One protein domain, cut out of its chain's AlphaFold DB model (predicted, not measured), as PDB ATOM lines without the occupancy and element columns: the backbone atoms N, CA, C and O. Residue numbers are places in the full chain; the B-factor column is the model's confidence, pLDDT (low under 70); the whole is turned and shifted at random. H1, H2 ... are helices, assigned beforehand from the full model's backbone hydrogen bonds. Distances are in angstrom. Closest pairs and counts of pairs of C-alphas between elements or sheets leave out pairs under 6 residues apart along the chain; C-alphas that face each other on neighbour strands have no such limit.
ATOM      1  N   ASN A  31     210.472 221.222 243.441       78.38
ATOM      2  CA  ASN A  31     211.230 220.162 242.800       78.38
ATOM      3  C   ASN A  31     210.427 219.555 241.644       78.38
ATOM      4  O   ASN A  31     209.212 219.752 241.529       78.38
ATOM      5  N   ILE A  32     211.110 218.782 240.800       84.56
ATOM      6  CA  ILE A  32     210.519 218.101 239.638       84.56
ATOM      7  C   ILE A  32     209.276 217.292 240.041       84.56
ATOM      8  O   ILE A  32     208.271 217.344 239.339       84.56
ATOM      9  N   ASP A  33     209.273 216.657 241.217       84.06
ATOM     10  CA  ASP A  33     208.112 215.917 241.730       84.06
ATOM     11  C   ASP A  33     206.858 216.783 241.897       84.06
ATOM     12  O   ASP A  33     205.751 216.325 241.611       84.06
ATOM     13  N   SER A  34     207.024 218.032 242.345       83.88
ATOM     14  CA  SER A  34     205.932 218.995 242.502       83.88
ATOM     15  C   SER A  34     205.407 219.445 241.138       83.88
ATOM     16  O   SER A  34     204.203 219.585 240.952       83.88
ATOM     17  N   CYS A  35     206.289 219.617 240.152       87.44
ATOM     18  CA  CYS A  35     205.873 219.907 238.780       87.44
ATOM     19  C   CYS A  35     205.094 218.726 238.176       87.44
ATOM     20  O   CYS A  35     204.011 218.914 237.625       87.44
ATOM     21  N   LEU A  36     205.591 217.500 238.361       89.56
ATOM     22  CA  LEU A  36     204.957 216.275 237.873       89.56
ATOM     23  C   LEU A  36     203.568 216.063 238.485       89.56
ATOM     24  O   LEU A  36     202.626 215.765 237.749       89.56
ATOM     25  N   ILE A  37     203.404 216.253 239.803       88.75
ATOM     26  CA  ILE A  37     202.091 216.089 240.447       88.75
ATOM     27  C   ILE A  37     201.097 217.168 240.003       88.75
ATOM     28  O   ILE A  37     199.926 216.858 239.786       88.75
ATOM     29  N   LEU A  38     201.556 218.411 239.817       89.69
ATOM     30  CA  LEU A  38     200.718 219.515 239.347       89.69
ATOM     31  C   LEU A  38     200.300 219.313 237.891       89.69
ATOM     32  O   LEU A  38     199.118 219.438 237.579       89.69
ATOM     33  N   LEU A  39     201.231 218.930 237.014       90.56
ATOM     34  CA  LEU A  39     200.930 218.624 235.617       90.56
ATOM     35  C   LEU A  39     199.913 217.483 235.517       90.56
ATOM     36  O   LEU A  39     198.948 217.568 234.757       90.56
ATOM     37  N   ALA A  40     200.085 216.446 236.335       89.81
ATOM     38  CA  ALA A  40     199.159 215.330 236.373       89.81
ATOM     39  C   ALA A  40     197.763 215.751 236.874       89.81
ATOM     40  O   ALA A  40     196.744 215.379 236.285       89.81
ATOM     41  N   GLN A  41     197.712 216.601 237.904       91.56
ATOM     42  CA  GLN A  41     196.469 217.172 238.424       91.56
ATOM     43  C   GLN A  41     195.756 218.059 237.393       91.56
ATOM     44  O   GLN A  41     194.523 218.058 237.342       91.56
ATOM     45  N   LEU A  42     196.494 218.789 236.552       91.06
ATOM     46  CA  LEU A  42     195.907 219.642 235.518       91.06
ATOM     47  C   LEU A  42     195.077 218.830 234.524       91.06
ATOM     48  O   LEU A  42     193.928 219.184 234.271       91.06
ATOM     49  N   GLY A  43     195.587 217.710 234.005       87.00
ATOM     50  CA  GLY A  43     194.785 216.909 233.072       87.00
ATOM     51  C   GLY A  43     193.666 216.109 233.749       87.00
ATOM     52  O   GLY A  43     192.617 215.911 233.135       87.00
ATOM     53  N   VAL A  44     193.809 215.731 235.029       85.75
ATOM     54  CA  VAL A  44     192.682 215.186 235.819       85.75
ATOM     55  C   VAL A  44     191.567 216.228 235.969       85.75
ATOM     56  O   VAL A  44     190.387 215.909 235.797       85.75
ATOM     57  N   SER A  45     191.937 217.479 236.240       88.25
ATOM     58  CA  SER A  45     190.998 218.597 236.375       88.25
ATOM     59  C   SER A  45     190.340 218.929 235.037       88.25
ATOM     60  O   SER A  45     189.123 219.080 234.983       88.25
ATOM     61  N   LEU A  46     191.112 218.940 233.946       87.88
ATOM     62  CA  LEU A  46     190.609 219.173 232.593       87.88
ATOM     63  C   LEU A  46     189.535 218.147 232.212       87.88
ATOM     64  O   LEU A  46     188.438 218.525 231.811       87.88
ATOM     65  N   TYR A  47     189.806 216.855 232.411       85.88
ATOM     66  CA  TYR A  47     188.817 215.803 232.167       85.88
ATOM     67  C   TYR A  47     187.548 215.992 233.002       85.88
ATOM     68  O   TYR A  47     186.436 215.858 232.493       85.88
ATOM     69  N   SER A  48     187.715 216.321 234.284       85.88
ATOM     70  CA  SER A  48     186.595 216.488 235.213       85.88
ATOM     71  C   SER A  48     185.714 217.679 234.826       85.88
ATOM     72  O   SER A  48     184.493 217.568 234.859       85.88
ATOM     73  N   VAL A  49     186.311 218.786 234.372       87.06
ATOM     74  CA  VAL A  49     185.583 219.961 233.864       87.06
ATOM     75  C   VAL A  49     184.822 219.625 232.581       87.06
ATOM     76  O   VAL A  49     183.636 219.925 232.493       87.06
ATOM     77  N   PHE A  50     185.453 218.947 231.617       83.19
ATOM     78  CA  PHE A  50     184.777 218.510 230.387       83.19
ATOM     79  C   PHE A  50     183.567 217.615 230.683       83.19
ATOM     80  O   PHE A  50     182.490 217.798 230.114       83.19
ATOM     81  N   ARG A  51     183.725 216.674 231.619       82.00
ATOM     82  CA  ARG A  51     182.645 215.788 232.065       82.00
ATOM     83  C   ARG A  51     181.527 216.558 232.774       82.00
ATOM     84  O   ARG A  51     180.358 216.304 232.501       82.00
ATOM     85  N   LEU A  52     181.872 217.524 233.625       85.31
ATOM     86  CA  LEU A  52     180.915 218.363 234.349       85.31
ATOM     87  C   LEU A  52     180.099 219.252 233.401       85.31
ATOM     88  O   LEU A  52     178.884 219.339 233.555       85.31
ATOM     89  N   ILE A  53     180.732 219.841 232.381       84.88
ATOM     90  CA  ILE A  53     180.025 220.582 231.325       84.88
ATOM     91  C   ILE A  53     179.031 219.657 230.613       84.88
ATOM     92  O   ILE A  53     177.871 220.020 230.445       84.88
ATOM     93  N   GLY A  54     179.447 218.441 230.247       80.06
ATOM     94  CA  GLY A  54     178.557 217.472 229.602       80.06
ATOM     95  C   GLY A  54     177.344 217.097 230.459       80.06
ATOM     96  O   GLY A  54     176.219 217.119 229.968       80.06
ATOM     97  N   LEU A  55     177.554 216.835 231.752       79.75
ATOM     98  CA  LEU A  55     176.481 216.559 232.715       79.75
ATOM     99  C   LEU A  55     175.500 217.738 232.849       79.75
ATOM    100  O   LEU A  55     174.286 217.531 232.851       79.75
ATOM    101  N   LEU A  56     176.008 218.976 232.905       82.50
ATOM    102  CA  LEU A  56     175.178 220.185 232.977       82.50
ATOM    103  C   LEU A  56     174.331 220.393 231.715       82.50
ATOM    104  O   LEU A  56     173.172 220.794 231.817       82.50
ATOM    105  N   LEU A  57     174.886 220.104 230.534       81.25
ATOM    106  CA  LEU A  57     174.183 220.250 229.257       81.25
ATOM    107  C   LEU A  57     173.073 219.207 229.071       81.25
ATOM    108  O   LEU A  57     172.021 219.527 228.524       81.25
ATOM    109  N   ILE A  58     173.282 217.982 229.563       75.94
ATOM    110  CA  ILE A  58     172.290 216.895 229.509       75.94
ATOM    111  C   ILE A  58     171.110 217.160 230.462       75.94
ATOM    112  O   ILE A  58     170.035 216.591 230.278       75.94
ATOM    113  N   LYS A  59     171.286 218.033 231.469       70.88
ATOM    114  CA  LYS A  59     170.319 218.268 232.559       70.88
ATOM    115  C   LYS A  59     169.908 216.980 233.289       70.88
ATOM    116  O   LYS A  59     168.797 216.880 233.807       70.88
ATOM    117  N   GLN A  60     170.800 215.989 233.349       65.75
ATOM    118  CA  GLN A  60     170.608 214.825 234.209       65.75
ATOM    119  C   GLN A  60     171.111 215.149 235.615       65.75
ATOM    120  O   GLN A  60     172.303 215.340 235.848       65.75
ATOM    121  N   TYR A  61     170.170 215.229 236.556       66.69
ATOM    122  CA  TYR A  61     170.425 215.519 237.968       66.69
ATOM    123  C   TYR A  61     170.415 214.240 238.820       66.69
ATOM    124  O   TYR A  61     169.897 214.226 239.932       66.69
ATOM    125  N   ASP A  62     171.005 213.158 238.317       70.94
ATOM    126  CA  ASP A  62     171.111 211.851 238.988       70.94
ATOM    127  C   ASP A  62     172.213 211.801 240.073       70.94
ATOM    128  O   ASP A  62     172.641 210.736 240.515       70.94
ATOM    129  N   GLY A  63     172.703 212.964 240.510       76.12
ATOM    130  CA  GLY A  63     173.831 213.078 241.433       76.12
ATOM    131  C   GLY A  63     175.207 212.975 240.764       76.12
ATOM    132  O   GLY A  63     176.208 213.179 241.454       76.12
ATOM    133  N   GLY A  64     175.291 212.754 239.445       79.06
ATOM    134  CA  GLY A  64     176.556 212.716 238.705       79.06
ATOM    135  C   GLY A  64     177.390 213.992 238.865       79.06
ATOM    136  O   GLY A  64     178.591 213.915 239.118       79.06
ATOM    137  N   ILE A  65     176.747 215.166 238.835       83.19
ATOM    138  CA  ILE A  65     177.403 216.464 239.089       83.19
ATOM    139  C   ILE A  65     178.043 216.481 240.480       83.19
ATOM    140  O   ILE A  65     179.214 216.820 240.621       83.19
ATOM    141  N   LEU A  66     177.294 216.072 241.507       84.44
ATOM    142  CA  LEU A  66     177.768 216.093 242.888       84.44
ATOM    143  C   LEU A  66     178.958 215.138 243.078       84.44
ATOM    144  O   LEU A  66     179.921 215.484 243.763       84.44
ATOM    145  N   ILE A  67     178.919 213.960 242.446       82.62
ATOM    146  CA  ILE A  67     180.012 212.979 242.468       82.62
ATOM    147  C   ILE A  67     181.268 213.535 241.791       82.62
ATOM    148  O   ILE A  67     182.351 213.456 242.376       82.62
ATOM    149  N   GLU A  68     181.143 214.123 240.597       84.62
ATOM    150  CA  GLU A  68     182.296 214.684 239.882       84.62
ATOM    151  C   GLU A  68     182.891 215.890 240.612       84.62
ATOM    152  O   GLU A  68     184.108 215.952 240.795       84.62
ATOM    153  N   THR A  69     182.062 216.811 241.118       86.31
ATOM    154  CA  THR A  69     182.540 217.942 241.925       86.31
ATOM    155  C   THR A  69     183.218 217.459 243.207       86.31
ATOM    156  O   THR A  69     184.304 217.932 243.536       86.31
ATOM    157  N   GLY A  70     182.641 216.477 243.908       85.69
ATOM    158  CA  GLY A  70     183.240 215.900 245.114       85.69
ATOM    159  C   GLY A  70     184.598 215.242 244.851       85.69
ATOM    160  O   GLY A  70     185.543 215.442 245.615       85.69
ATOM    161  N   SER A  71     184.726 214.510 243.742       84.00
ATOM    162  CA  SER A  71     185.993 213.903 243.317       84.00
ATOM    163  C   SER A  71     187.045 214.954 242.951       84.00
ATOM    164  O   SER A  71     188.216 214.825 243.321       84.00
ATOM    165  N   LEU A  72     186.633 216.022 242.261       87.69
ATOM    166  CA  LEU A  72     187.509 217.128 241.883       87.69
ATOM    167  C   LEU A  72     188.044 217.840 243.129       87.69
ATOM    168  O   LEU A  72     189.260 217.959 243.281       87.69
ATOM    169  N   VAL A  73     187.165 218.222 244.059       88.69
ATOM    170  CA  VAL A  73     187.561 218.864 245.322       88.69
ATOM    171  C   VAL A  73     188.525 217.970 246.104       88.69
ATOM    172  O   VAL A  73     189.579 218.441 246.523       88.69
ATOM    173  N   GLN A  74     188.228 216.672 246.232       87.94
ATOM    174  CA  GLN A  74     189.098 215.736 246.947       87.94
ATOM    175  C   GLN A  74     190.507 215.661 246.334       87.94
ATOM    176  O   GLN A  74     191.492 215.721 247.074       87.94
ATOM    177  N   SER A  75     190.620 215.562 245.004       87.81
ATOM    178  CA  SER A  75     191.926 215.482 244.326       87.81
ATOM    179  C   SER A  75     192.733 216.782 244.430       87.81
ATOM    180  O   SER A  75     193.946 216.748 244.655       87.81
ATOM    181  N   ILE A  76     192.073 217.943 244.363       89.75
ATOM    182  CA  ILE A  76     192.731 219.235 244.594       89.75
ATOM    183  C   ILE A  76     193.246 219.305 246.033       89.75
ATOM    184  O   ILE A  76     194.427 219.586 246.238       89.75
ATOM    185  N   SER A  77     192.403 218.993 247.024       87.69
ATOM    186  CA  SER A  77     192.799 219.007 248.436       87.69
ATOM    187  C   SER A  77     193.987 218.086 248.710       87.69
ATOM    188  O   SER A  77     194.910 218.470 249.425       87.69
ATOM    189  N   GLN A  78     194.009 216.895 248.111       88.00
ATOM    190  CA  GLN A  78     195.136 215.975 248.230       88.00
ATOM    191  C   GLN A  78     196.420 216.542 247.613       88.00
ATOM    192  O   GLN A  78     197.487 216.436 248.213       88.00
ATOM    193  N   THR A  79     196.328 217.139 246.425       89.81
ATOM    194  CA  THR A  79     197.486 217.734 245.743       89.81
ATOM    195  C   THR A  79     198.083 218.859 246.580       89.81
ATOM    196  O   THR A  79     199.291 218.890 246.805       89.81
ATOM    197  N   VAL A  80     197.227 219.735 247.114       87.69
ATOM    198  CA  VAL A  80     197.626 220.815 248.024       87.69
ATOM    199  C   VAL A  80     198.295 220.251 249.279       87.69
ATOM    200  O   VAL A  80     199.374 220.710 249.646       87.69
ATOM    201  N   PHE A  81     197.709 219.221 249.897       86.69
ATOM    202  CA  PHE A  81     198.298 218.558 251.063       86.69
ATOM    203  C   PHE A  81     199.694 217.997 250.776       86.69
ATOM    204  O   PHE A  81     200.590 218.166 251.596       86.69
ATOM    205  N   ILE A  82     199.906 217.372 249.615       86.81
ATOM    206  CA  ILE A  82     201.213 216.823 249.236       86.81
ATOM    207  C   ILE A  82     202.239 217.942 249.018       86.81
ATOM    208  O   ILE A  82     203.336 217.879 249.570       86.81
ATOM    209  N   VAL A  83     201.898 218.977 248.246       86.19
ATOM    210  CA  VAL A  83     202.826 220.080 247.926       86.19
ATOM    211  C   VAL A  83     203.229 220.848 249.186       86.19
ATOM    212  O   VAL A  83     204.415 221.087 249.426       86.19
ATOM    213  N   ILE A  84     202.254 221.191 250.031       82.31
ATOM    214  CA  ILE A  84     202.514 221.880 251.299       82.31
ATOM    215  C   ILE A  84     203.240 220.942 252.261       82.31
ATOM    216  O   ILE A  84     204.254 221.316 252.843       82.31
ATOM    217  N   GLY A  85     202.760 219.708 252.408       78.00
ATOM    218  CA  GLY A  85     203.284 218.760 253.380       78.00
ATOM    219  C   GLY A  85     204.735 218.357 253.133       78.00
ATOM    220  O   GLY A  85     205.462 218.121 254.095       78.00
ATOM    221  N   THR A 103     199.807 206.860 256.981       74.44
ATOM    222  CA  THR A 103     199.603 205.407 256.836       74.44
ATOM    223  C   THR A 103     198.137 205.045 256.581       74.44
ATOM    224  O   THR A 103     197.880 204.120 255.819       74.44
ATOM    225  N   PHE A 104     197.177 205.783 257.147       73.31
ATOM    226  CA  PHE A 104     195.753 205.618 256.835       73.31
ATOM    227  C   PHE A 104     195.374 206.205 255.463       73.31
ATOM    228  O   PHE A 104     194.625 205.593 254.703       73.31
ATOM    229  N   LEU A 105     195.920 207.375 255.107       70.88
ATOM    230  CA  LEU A 105     195.637 208.040 253.833       70.88
ATOM    231  C   LEU A 105     196.089 207.213 252.630       70.88
ATOM    232  O   LEU A 105     195.412 207.239 251.610       70.88
ATOM    233  N   LEU A 106     197.208 206.495 252.733       77.06
ATOM    234  CA  LEU A 106     197.831 205.758 251.630       77.06
ATOM    235  C   LEU A 106     196.898 204.689 251.007       77.06
ATOM    236  O   LEU A 106     196.581 204.805 249.820       77.06
ATOM    237  N   PRO A 107     196.362 203.707 251.763       76.00
ATOM    238  CA  PRO A 107     195.420 202.723 251.229       76.00
ATOM    239  C   PRO A 107     194.065 203.341 250.869       76.00
ATOM    240  O   PRO A 107     193.475 202.964 249.858       76.00
ATOM    241  N   CYS A 108     193.579 204.327 251.633       74.38
ATOM    242  CA  CYS A 108     192.344 205.033 251.292       74.38
ATOM    243  C   CYS A 108     192.465 205.786 249.963       74.38
ATOM    244  O   CYS A 108     191.499 205.848 249.202       74.38
ATOM    245  N   ASN A 109     193.645 206.326 249.655       75.31
ATOM    246  CA  ASN A 109     193.893 207.016 248.402       75.31
ATOM    247  C   ASN A 109     193.851 206.083 247.197       75.31
ATOM    248  O   ASN A 109     193.227 206.406 246.182       75.31
ATOM    249  N   ILE A 110     194.475 204.916 247.349       73.31
ATOM    250  CA  ILE A 110     194.474 203.853 246.348       73.31
ATOM    251  C   ILE A 110     193.045 203.332 246.154       73.31
ATOM    252  O   ILE A 110     192.575 203.271 245.025       73.31
ATOM    253  N   ALA A 111     192.307 203.048 247.232       75.81
ATOM    254  CA  ALA A 111     190.934 202.545 247.153       75.81
ATOM    255  C   ALA A 111     189.969 203.544 246.486       75.81
ATOM    256  O   ALA A 111     189.200 203.170 245.598       75.81
ATOM    257  N   LEU A 112     190.037 204.825 246.872       72.38
ATOM    258  CA  LEU A 112     189.236 205.896 246.270       72.38
ATOM    259  C   LEU A 112     189.509 206.008 244.770       72.38
ATOM    260  O   LEU A 112     188.587 206.164 243.969       72.38
ATOM    261  N   TRP A 113     190.779 205.900 244.389       73.88
ATOM    262  CA  TRP A 113     191.175 205.900 242.996       73.88
ATOM    263  C   TRP A 113     190.668 204.684 242.229       73.88
ATOM    264  O   TRP A 113     190.078 204.857 241.168       73.88
ATOM    265  N   THR A 114     190.881 203.474 242.750       71.88
ATOM    266  CA  THR A 114     190.462 202.231 242.099       71.88
ATOM    267  C   THR A 114     188.964 202.259 241.824       71.88
ATOM    268  O   THR A 114     188.541 201.966 240.709       71.88
ATOM    269  N   ILE A 115     188.166 202.708 242.792       74.75
ATOM    270  CA  ILE A 115     186.720 202.858 242.618       74.75
ATOM    271  C   ILE A 115     186.409 203.933 241.572       74.75
ATOM    272  O   ILE A 115     185.662 203.658 240.636       74.75
ATOM    273  N   TYR A 116     187.005 205.125 241.671       69.31
ATOM    274  CA  TYR A 116     186.752 206.205 240.714       69.31
ATOM    275  C   TYR A 116     187.118 205.802 239.283       69.31
ATOM    276  O   TYR A 116     186.318 205.975 238.372       69.31
ATOM    277  N   THR A 117     188.288 205.208 239.064       67.88
ATOM    278  CA  THR A 117     188.742 204.802 237.733       67.88
ATOM    279  C   THR A 117     187.958 203.612 237.190       67.88
ATOM    280  O   THR A 117     187.577 203.654 236.025       67.88
ATOM    281  N   LEU A 118     187.646 202.584 237.988       69.44
ATOM    282  CA  LEU A 118     186.871 201.432 237.505       69.44
ATOM    283  C   LEU A 118     185.417 201.798 237.194       69.44
ATOM    284  O   LEU A 118     184.896 201.412 236.145       69.44
ATOM    285  N   VAL A 119     184.769 202.574 238.067       68.56
ATOM    286  CA  VAL A 119     183.388 203.035 237.859       68.56
ATOM    287  C   VAL A 119     183.322 203.978 236.663       68.56
ATOM    288  O   VAL A 119     182.435 203.846 235.824       68.56
ATOM    289  N   ARG A 120     184.287 204.889 236.519       64.00
ATOM    290  CA  ARG A 120     184.306 205.869 235.429       64.00
ATOM    291  C   ARG A 120     184.747 205.264 234.098       64.00
ATOM    292  O   ARG A 120     184.215 205.673 233.073       64.00
ATOM    293  N   ASN A 121     185.617 204.252 234.082       61.41
ATOM    294  CA  ASN A 121     185.900 203.466 232.874       61.41
ATOM    295  C   ASN A 121     184.645 202.730 232.391       61.41
ATOM    296  O   ASN A 121     184.389 202.710 231.192       61.41
ATOM    297  N   ARG A 122     183.821 202.203 233.310       57.88
ATOM    298  CA  ARG A 122     182.508 201.632 232.966       57.88
ATOM    299  C   ARG A 122     181.495 202.693 232.521       57.88
ATOM    300  O   ARG A 122     180.774 202.466 231.563       57.88
ATOM    301  N   ALA A 123     181.455 203.855 233.171       51.50
ATOM    302  CA  ALA A 123     180.522 204.937 232.840       51.50
ATOM    303  C   ALA A 123     180.934 205.756 231.601       51.50
ATOM    304  O   ALA A 123     180.131 206.495 231.053       51.50
ATOM    305  N   THR A 124     182.183 205.664 231.136       50.31
ATOM    306  CA  THR A 124     182.627 206.283 229.867       50.31
ATOM    307  C   THR A 124     182.033 205.555 228.654       50.31
ATOM    308  O   THR A 124     182.015 206.101 227.556       50.31
ATOM    309  N   SER A 125     181.482 204.354 228.862       48.91
ATOM    310  CA  SER A 125     180.639 203.653 227.892       48.91
ATOM    311  C   SER A 125     179.244 204.267 227.745       48.91
ATOM    312  O   SER A 125     178.479 203.772 226.924       48.91
ATOM    313  N   ASP A 126     178.900 205.303 228.518       54.31
ATOM    314  CA  ASP A 126     177.603 205.968 228.427       54.31
ATOM    315  C   ASP A 126     177.529 206.827 227.142       54.31
ATOM    316  O   ASP A 126     178.230 207.842 227.018       54.31
ATOM    317  N   PRO A 127     176.719 206.425 226.143       55.53
ATOM    318  CA  PRO A 127     176.693 207.054 224.823       55.53
ATOM    319  C   PRO A 127     176.179 208.502 224.845       55.53
ATOM    320  O   PRO A 127     176.385 209.235 223.873       55.53
ATOM    321  N   LEU A 128     175.553 208.940 225.941       57.38
ATOM    322  CA  LEU A 128     174.906 210.246 226.073       57.38
ATOM    323  C   LEU A 128     175.897 211.425 226.026       57.38
ATOM    324  O   LEU A 128     175.667 212.391 225.303       57.38
ATOM    325  N   LEU A 129     177.048 211.320 226.701       55.97
ATOM    326  CA  LEU A 129     178.086 212.368 226.716       55.97
ATOM    327  C   LEU A 129     178.834 212.484 225.377       55.97
ATOM    328  O   LEU A 129     179.168 213.585 224.936       55.97
ATOM    329  N   SER A 130     179.064 211.348 224.710       55.09
ATOM    330  CA  SER A 130     179.778 211.280 223.427       55.09
ATOM    331  C   SER A 130     179.010 211.885 222.246       55.09
ATOM    332  O   SER A 130     179.634 212.255 221.256       55.09
ATOM    333  N   ARG A 131     177.676 211.994 222.347       56.44
ATOM    334  CA  ARG A 131     176.809 212.579 221.310       56.44
ATOM    335  C   ARG A 131     176.671 214.099 221.399       56.44
ATOM    336  O   ARG A 131     176.351 214.717 220.390       56.44
ATOM    337  N   LEU A 132     176.876 214.689 222.579       58.38
ATOM    338  CA  LEU A 132     176.739 216.137 222.800       58.38
ATOM    339  C   LEU A 132     178.022 216.920 222.525       58.38
ATOM    340  O   LEU A 132     177.958 218.050 222.049       58.38
ATOM    341  N   PHE A 133     179.184 216.330 222.800       60.97
ATOM    342  CA  PHE A 133     180.458 216.875 222.339       60.97
ATOM    343  C   PHE A 133     180.788 216.343 220.950       60.97
ATOM    344  O   PHE A 133     180.354 215.254 220.587       60.97
ATOM    345  N   ASN A 134     181.619 217.071 220.193       66.69
ATOM    346  CA  ASN A 134     182.272 216.482 219.026       66.69
ATOM    347  C   ASN A 134     182.947 215.168 219.491       66.69
ATOM    348  O   ASN A 134     183.845 215.240 220.342       66.69
ATOM    349  N   PRO A 135     182.529 213.987 218.988       68.56
ATOM    350  CA  PRO A 135     182.977 212.691 219.503       68.56
ATOM    351  C   PRO A 135     184.503 212.554 219.523       68.56
ATOM    352  O   PRO A 135     185.074 211.896 220.397       68.56
ATOM    353  N   TRP A 136     185.177 213.239 218.596       73.38
ATOM    354  CA  TRP A 136     186.629 213.298 218.490       73.38
ATOM    355  C   TRP A 136     187.285 214.069 219.640       73.38
ATOM    356  O   TRP A 136     188.303 213.619 220.167       73.38
ATOM    357  N   ALA A 137     186.691 215.179 220.087       76.62
ATOM    358  CA  ALA A 137     187.204 215.963 221.211       76.62
ATOM    359  C   ALA A 137     187.078 215.185 222.530       76.62
ATOM    360  O   ALA A 137     188.058 215.050 223.263       76.62
ATOM    361  N   TRP A 138     185.908 214.589 222.792       77.31
ATOM    362  CA  TRP A 138     185.682 213.760 223.982       77.31
ATOM    363  C   TRP A 138     186.621 212.547 224.030       77.31
ATOM    364  O   TRP A 138     187.252 212.272 225.056       77.31
ATOM    365  N   THR A 139     186.764 211.847 222.901       78.81
ATOM    366  CA  THR A 139     187.651 210.683 222.794       78.81
ATOM    367  C   THR A 139     189.109 211.072 223.022       78.81
ATOM    368  O   THR A 139     189.819 210.379 223.750       78.81
ATOM    369  N   THR A 140     189.555 212.196 222.458       81.44
ATOM    370  CA  THR A 140     190.931 212.689 222.623       81.44
ATOM    371  C   THR A 140     191.225 213.049 224.076       81.44
ATOM    372  O   THR A 140     192.194 212.547 224.647       81.44
ATOM    373  N   VAL A 141     190.355 213.843 224.712       80.81
ATOM    374  CA  VAL A 141     190.505 214.226 226.126       80.81
ATOM    375  C   VAL A 141     190.541 212.989 227.016       80.81
ATOM    376  O   VAL A 141     191.421 212.869 227.862       80.81
ATOM    377  N   THR A 142     189.644 212.027 226.798       78.62
ATOM    378  CA  THR A 142     189.589 210.803 227.608       78.62
ATOM    379  C   THR A 142     190.844 209.945 227.434       78.62
ATOM    380  O   THR A 142     191.390 209.445 228.419       78.62
ATOM    381  N   ARG A 143     191.359 209.817 226.204       82.56
ATOM    382  CA  ARG A 143     192.581 209.049 225.906       82.56
ATOM    383  C   ARG A 143     193.846 209.657 226.508       82.56
ATOM    384  O   ARG A 143     194.740 208.902 226.863       82.56
ATOM    385  N   ILE A 144     193.917 210.979 226.654       83.88
ATOM    386  CA  ILE A 144     195.047 211.666 227.304       83.88
ATOM    387  C   ILE A 144     194.881 211.666 228.830       83.88
ATOM    388  O   ILE A 144     195.832 211.428 229.576       83.88
ATOM    389  N   ALA A 145     193.661 211.896 229.312       81.75
ATOM    390  CA  ALA A 145     193.378 212.018 230.734       81.75
ATOM    391  C   ALA A 145     193.485 210.697 231.495       81.75
ATOM    392  O   ALA A 145     193.828 210.711 232.674       81.75
ATOM    393  N   MET A 146     193.195 209.555 230.863       79.81
ATOM    394  CA  MET A 146     193.310 208.251 231.523       79.81
ATOM    395  C   MET A 146     194.760 207.928 231.940       79.81
ATOM    396  O   MET A 146     194.973 207.704 233.133       79.81
ATOM    397  N   PRO A 147     195.766 207.970 231.042       82.69
ATOM    398  CA  PRO A 147     197.174 207.819 231.414       82.69
ATOM    399  C   PRO A 147     197.624 208.832 232.463       82.69
ATOM    400  O   PRO A 147     198.315 208.474 233.413       82.69
ATOM    401  N   LEU A 148     197.192 210.087 232.333       84.31
ATOM    402  CA  LEU A 148     197.591 211.133 233.263       84.31
ATOM    403  C   LEU A 148     196.972 210.946 234.656       84.31
ATOM    404  O   LEU A 148     197.632 211.177 235.665       84.31
ATOM    405  N   ALA A 149     195.734 210.456 234.725       82.69
ATOM    406  CA  ALA A 149     195.089 210.083 235.977       82.69
ATOM    407  C   ALA A 149     195.790 208.894 236.641       82.69
ATOM    408  O   ALA A 149     195.925 208.877 237.860       82.69
ATOM    409  N   ILE A 150     196.255 207.917 235.858       83.25
ATOM    410  CA  ILE A 150     197.064 206.803 236.367       83.25
ATOM    411  C   ILE A 150     198.395 207.339 236.916       83.25
ATOM    412  O   ILE A 150     198.756 207.045 238.057       83.25
ATOM    413  N   PHE A 151     199.083 208.190 236.153       87.06
ATOM    414  CA  PHE A 151     200.345 208.804 236.559       87.06
ATOM    415  C   PHE A 151     200.206 209.637 237.843       87.06
ATOM    416  O   PHE A 151     200.976 209.445 238.782       87.06
ATOM    417  N   TYR A 152     199.171 210.481 237.940       86.75
ATOM    418  CA  TYR A 152     198.855 211.257 239.146       86.75
ATOM    419  C   TYR A 152     198.771 210.369 240.394       86.75
ATOM    420  O   TYR A 152     199.196 210.754 241.481       86.75
ATOM    421  N   ARG A 153     198.228 209.159 240.262       83.38
ATOM    422  CA  ARG A 153     197.932 208.267 241.392       83.38
ATOM    423  C   ARG A 153     199.146 207.503 241.859       83.38
ATOM    424  O   ARG A 153     199.389 207.435 243.063       83.38
ATOM    425  N   PHE A 154     199.943 207.013 240.916       84.50
ATOM    426  CA  PHE A 154     201.255 206.473 241.239       84.50
ATOM    427  C   PHE A 154     202.119 207.532 241.918       84.50
ATOM    428  O   PHE A 154     202.625 207.306 243.015       84.50
ATOM    429  N   HIS A 155     202.207 208.721 241.327       86.50
ATOM    430  CA  HIS A 155     203.090 209.765 241.828       86.50
ATOM    431  C   HIS A 155     202.629 210.352 243.168       86.50
ATOM    432  O   HIS A 155     203.441 210.545 244.070       86.50
ATOM    433  N   SER A 156     201.323 210.566 243.362       86.69
ATOM    434  CA  SER A 156     200.783 211.015 244.654       86.69
ATOM    435  C   SER A 156     200.998 209.987 245.769       86.69
ATOM    436  O   SER A 156     201.311 210.373 246.894       86.69
ATOM    437  N   THR A 157     200.916 208.688 245.461       84.50
ATOM    438  CA  THR A 157     201.225 207.612 246.418       84.50
ATOM    439  C   THR A 157     202.710 207.594 246.779       84.50
ATOM    440  O   THR A 157     203.047 207.509 247.959       84.50
ATOM    441  N   ILE A 158     203.598 207.739 245.789       85.38
ATOM    442  CA  ILE A 158     205.048 207.858 246.006       85.38
ATOM    443  C   ILE A 158     205.349 209.073 246.889       85.38
ATOM    444  O   ILE A 158     206.053 208.945 247.887       85.38
ATOM    445  N   CYS A 159     204.750 210.230 246.599       85.06
ATOM    446  CA  CYS A 159     204.945 211.439 247.394       85.06
ATOM    447  C   CYS A 159     204.490 211.260 248.851       85.06
ATOM    448  O   CYS A 159     205.198 211.679 249.766       85.06
ATOM    449  N   LEU A 160     203.334 210.623 249.077       82.69
ATOM    450  CA  LEU A 160     202.846 210.301 250.424       82.69
ATOM    451  C   LEU A 160     203.784 209.325 251.145       82.69
ATOM    452  O   LEU A 160     204.081 209.515 252.326       82.69
ATOM    453  N   PHE A 161     204.294 208.314 250.443       82.56
ATOM    454  CA  PHE A 161     205.258 207.364 250.994       82.56
ATOM    455  C   PHE A 161     206.584 208.038 251.371       82.56
ATOM    456  O   PHE A 161     207.134 207.779 252.441       82.56
ATOM    457  N   GLU A 162     207.086 208.954 250.545       80.38
ATOM    458  CA  GLU A 162     208.283 209.734 250.857       80.38
ATOM    459  C   GLU A 162     208.083 210.642 252.067       80.38
ATOM    460  O   GLU A 162     208.956 210.699 252.934       80.38
ATOM    461  N   MET A 163     206.931 211.310 252.171       78.38
ATOM    462  CA  MET A 163     206.579 212.106 253.350       78.38
ATOM    463  C   MET A 163     206.561 211.242 254.617       78.38
ATOM    464  O   MET A 163     207.130 211.631 255.639       78.38
ATOM    465  N   TRP A 164     205.977 210.044 254.543       78.06
ATOM    466  CA  TRP A 164     205.987 209.075 255.640       78.06
ATOM    467  C   TRP A 164     207.410 208.632 256.016       78.06
ATOM    468  O   TRP A 164     207.779 208.664 257.193       78.06
ATOM    469  N   LYS A 165     208.240 208.289 255.023       73.94
ATOM    470  CA  LYS A 165     209.640 207.883 255.221       73.94
ATOM    471  C   LYS A 165     210.464 209.002 255.862       73.94
ATOM    472  O   LYS A 165     211.221 208.754 256.800       73.94
ATOM    473  N   ASN A 166     210.292 210.238 255.398       71.31
ATOM    474  CA  ASN A 166     210.978 211.410 255.940       71.31
ATOM    475  C   ASN A 166     210.568 211.685 257.393       71.31
ATOM    476  O   ASN A 166     211.430 211.979 258.223       71.31
ATOM    477  N   ALA A 167     209.287 211.508 257.729       68.75
ATOM    478  CA  ALA A 167     208.818 211.588 259.112       68.75
ATOM    479  C   ALA A 167     209.443 210.498 260.008       68.75
ATOM    480  O   ALA A 167     209.701 210.736 261.188       68.75
ATOM    481  N   TYR A 168     209.729 209.309 259.463       65.19
ATOM    482  CA  TYR A 168     210.367 208.213 260.199       65.19
ATOM    483  C   TYR A 168     211.874 208.423 260.414       65.19
ATOM    484  O   TYR A 168     212.358 208.249 261.538       65.19
ATOM    485  N   LYS A 169     212.607 208.838 259.367       63.44
ATOM    486  CA  LYS A 169     214.065 209.055 259.413       63.44
ATOM    487  C   LYS A 169     214.453 210.127 260.436       63.44
ATOM    488  O   LYS A 169     215.386 209.921 261.203       63.44
ATOM    489  N   ARG A 170     213.695 211.227 260.512       61.72
ATOM    490  CA  ARG A 170     213.951 212.318 261.474       61.72
ATOM    491  C   ARG A 170     213.774 211.899 262.936       61.72
ATOM    492  O   ARG A 170     214.467 212.409 263.798       61.72
ATOM    493  N   THR A 171     212.909 210.921 263.214       59.16
ATOM    494  CA  THR A 171     212.765 210.384 264.581       59.16
ATOM    495  C   THR A 171     213.961 209.533 265.010       59.16
ATOM    496  O   THR A 171     214.258 209.471 266.195       59.16
ATOM    497  N   HIS A 172     214.604 208.823 264.076       57.91
ATOM    498  CA  HIS A 172     215.728 207.940 264.403       57.91
ATOM    499  C   HIS A 172     217.013 208.736 264.633       57.91
ATOM    500  O   HIS A 172     217.652 208.526 265.654       57.91
ATOM    501  N   GLY A 173     217.312 209.708 263.763       58.34
ATOM    502  CA  GLY A 173     218.506 210.546 263.916       58.34
ATOM    503  C   GLY A 173     218.523 211.371 265.208       58.34
ATOM    504  O   GLY A 173     219.571 211.515 265.818       58.34
ATOM    505  N   GLU A 174     217.370 211.858 265.682       56.94
ATOM    506  CA  GLU A 174     217.313 212.563 266.973       56.94
ATOM    507  C   GLU A 174     217.499 211.629 268.184       56.94
ATOM    508  O   GLU A 174     218.026 212.064 269.201       56.94
ATOM    509  N   ARG A 175     217.100 210.348 268.098       55.69
ATOM    510  CA  ARG A 175     217.318 209.395 269.204       55.69
ATOM    511  C   ARG A 175     218.787 209.037 269.372       55.69
ATOM    512  O   ARG A 175     219.231 208.918 270.505       55.69
ATOM    513  N   GLU A 176     219.512 208.858 268.272       59.62
ATOM    514  CA  GLU A 176     220.956 208.590 268.307       59.62
ATOM    515  C   GLU A 176     221.702 209.776 268.929       59.62
ATOM    516  O   GLU A 176     222.468 209.590 269.868       59.62
TER     517      GLU A 176
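AT A GLANCE: This is residues 31 to 85 and 103 to 176 of the 181 residues of the protein "Otopetrin-1" of Lygus hesperus (UniProt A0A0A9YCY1). Two pairs of long helices, the hairpin H1 and H2 and the pair H3 and H5, are laid over each other in an up-and-down bundle, with the two pairs crossed. The short helix H4 lies at one end, and at the other end the last part of H5, residues 165 to 176, sticks out alone and adds to the length of the rod. The printed part has 129 residues with five named helices in the order H1 H2 H3 H4 H5 and no named strand, and its class is all helix. It is loose, with a radius of gyration of the C-alphas of 17.3 A, and spans 64 by 28 by 21 A.

HOW THE PARTS SIT: H1, residues 32 to 58, and H2, residues 64 to 85, form a helical hairpin. They touch at a shallow tilt of 13 degrees, opposite ways, and their closest C-alphas, those of Leu 52 and Ile 65, are 6.2 A apart. H3, residues 103 to 123, touches H5, residues 135 to 176, at a shallow tilt of 7 degrees, opposite ways; the closest C-alphas, those of Leu 106 and Thr 157, are 6.5 A apart. H5 touches H1 with residues 141 to 159 alone, at a steep tilt of 40 degrees, opposite ways; the C-alphas of Ala 40 and Tyr 152, the closest, are 4.9 A apart. Residues 79 to 85 of H2 touch residues 156 to 163 of H5 at a tilt of 36 degrees, only just steep, the same way; the closest C-alphas are those of Ile 82 and Cys 159, 6.8 A apart. H2 and H3 are near each other, while H1 and H3 are apart. H4, residues 127 to 132, touches residues 51 to 58 of H1, about perpendicular at 88 degrees, with the C-alphas of Gly 54 and Leu 129 closest at 5.9 A. In H1 and H2 every O i to N i+4 pair is within hydrogen-bond range; in H3 16 of 17 are, in H4 1 of 2 and in H5 34 of 38.

IN THESE COORDINATES: H1 begins at C-alpha 32, (210.519, 218.101, 239.638), and is 39.6 A long. H2 is 31.1 A long and H3 30.7 A. H5 is the longest, 62.0 A from C-alpha 135 at (182.977, 212.691, 219.503) to C-alpha 176 at (220.956, 208.590, 268.307).

THE WHOLE: The two C-alphas farthest apart, those of Arg 131 and Glu 176, are 64.6 A apart. Residues 86 to 102 are not printed, and C-alphas 85 and 103 across this cut are 14.3 A apart. The links printed whole are tight. The mean pLDDT of the printed part is 76.9, and it is under 70 at residues 60 to 61, 116 to 135 and 167 to 176.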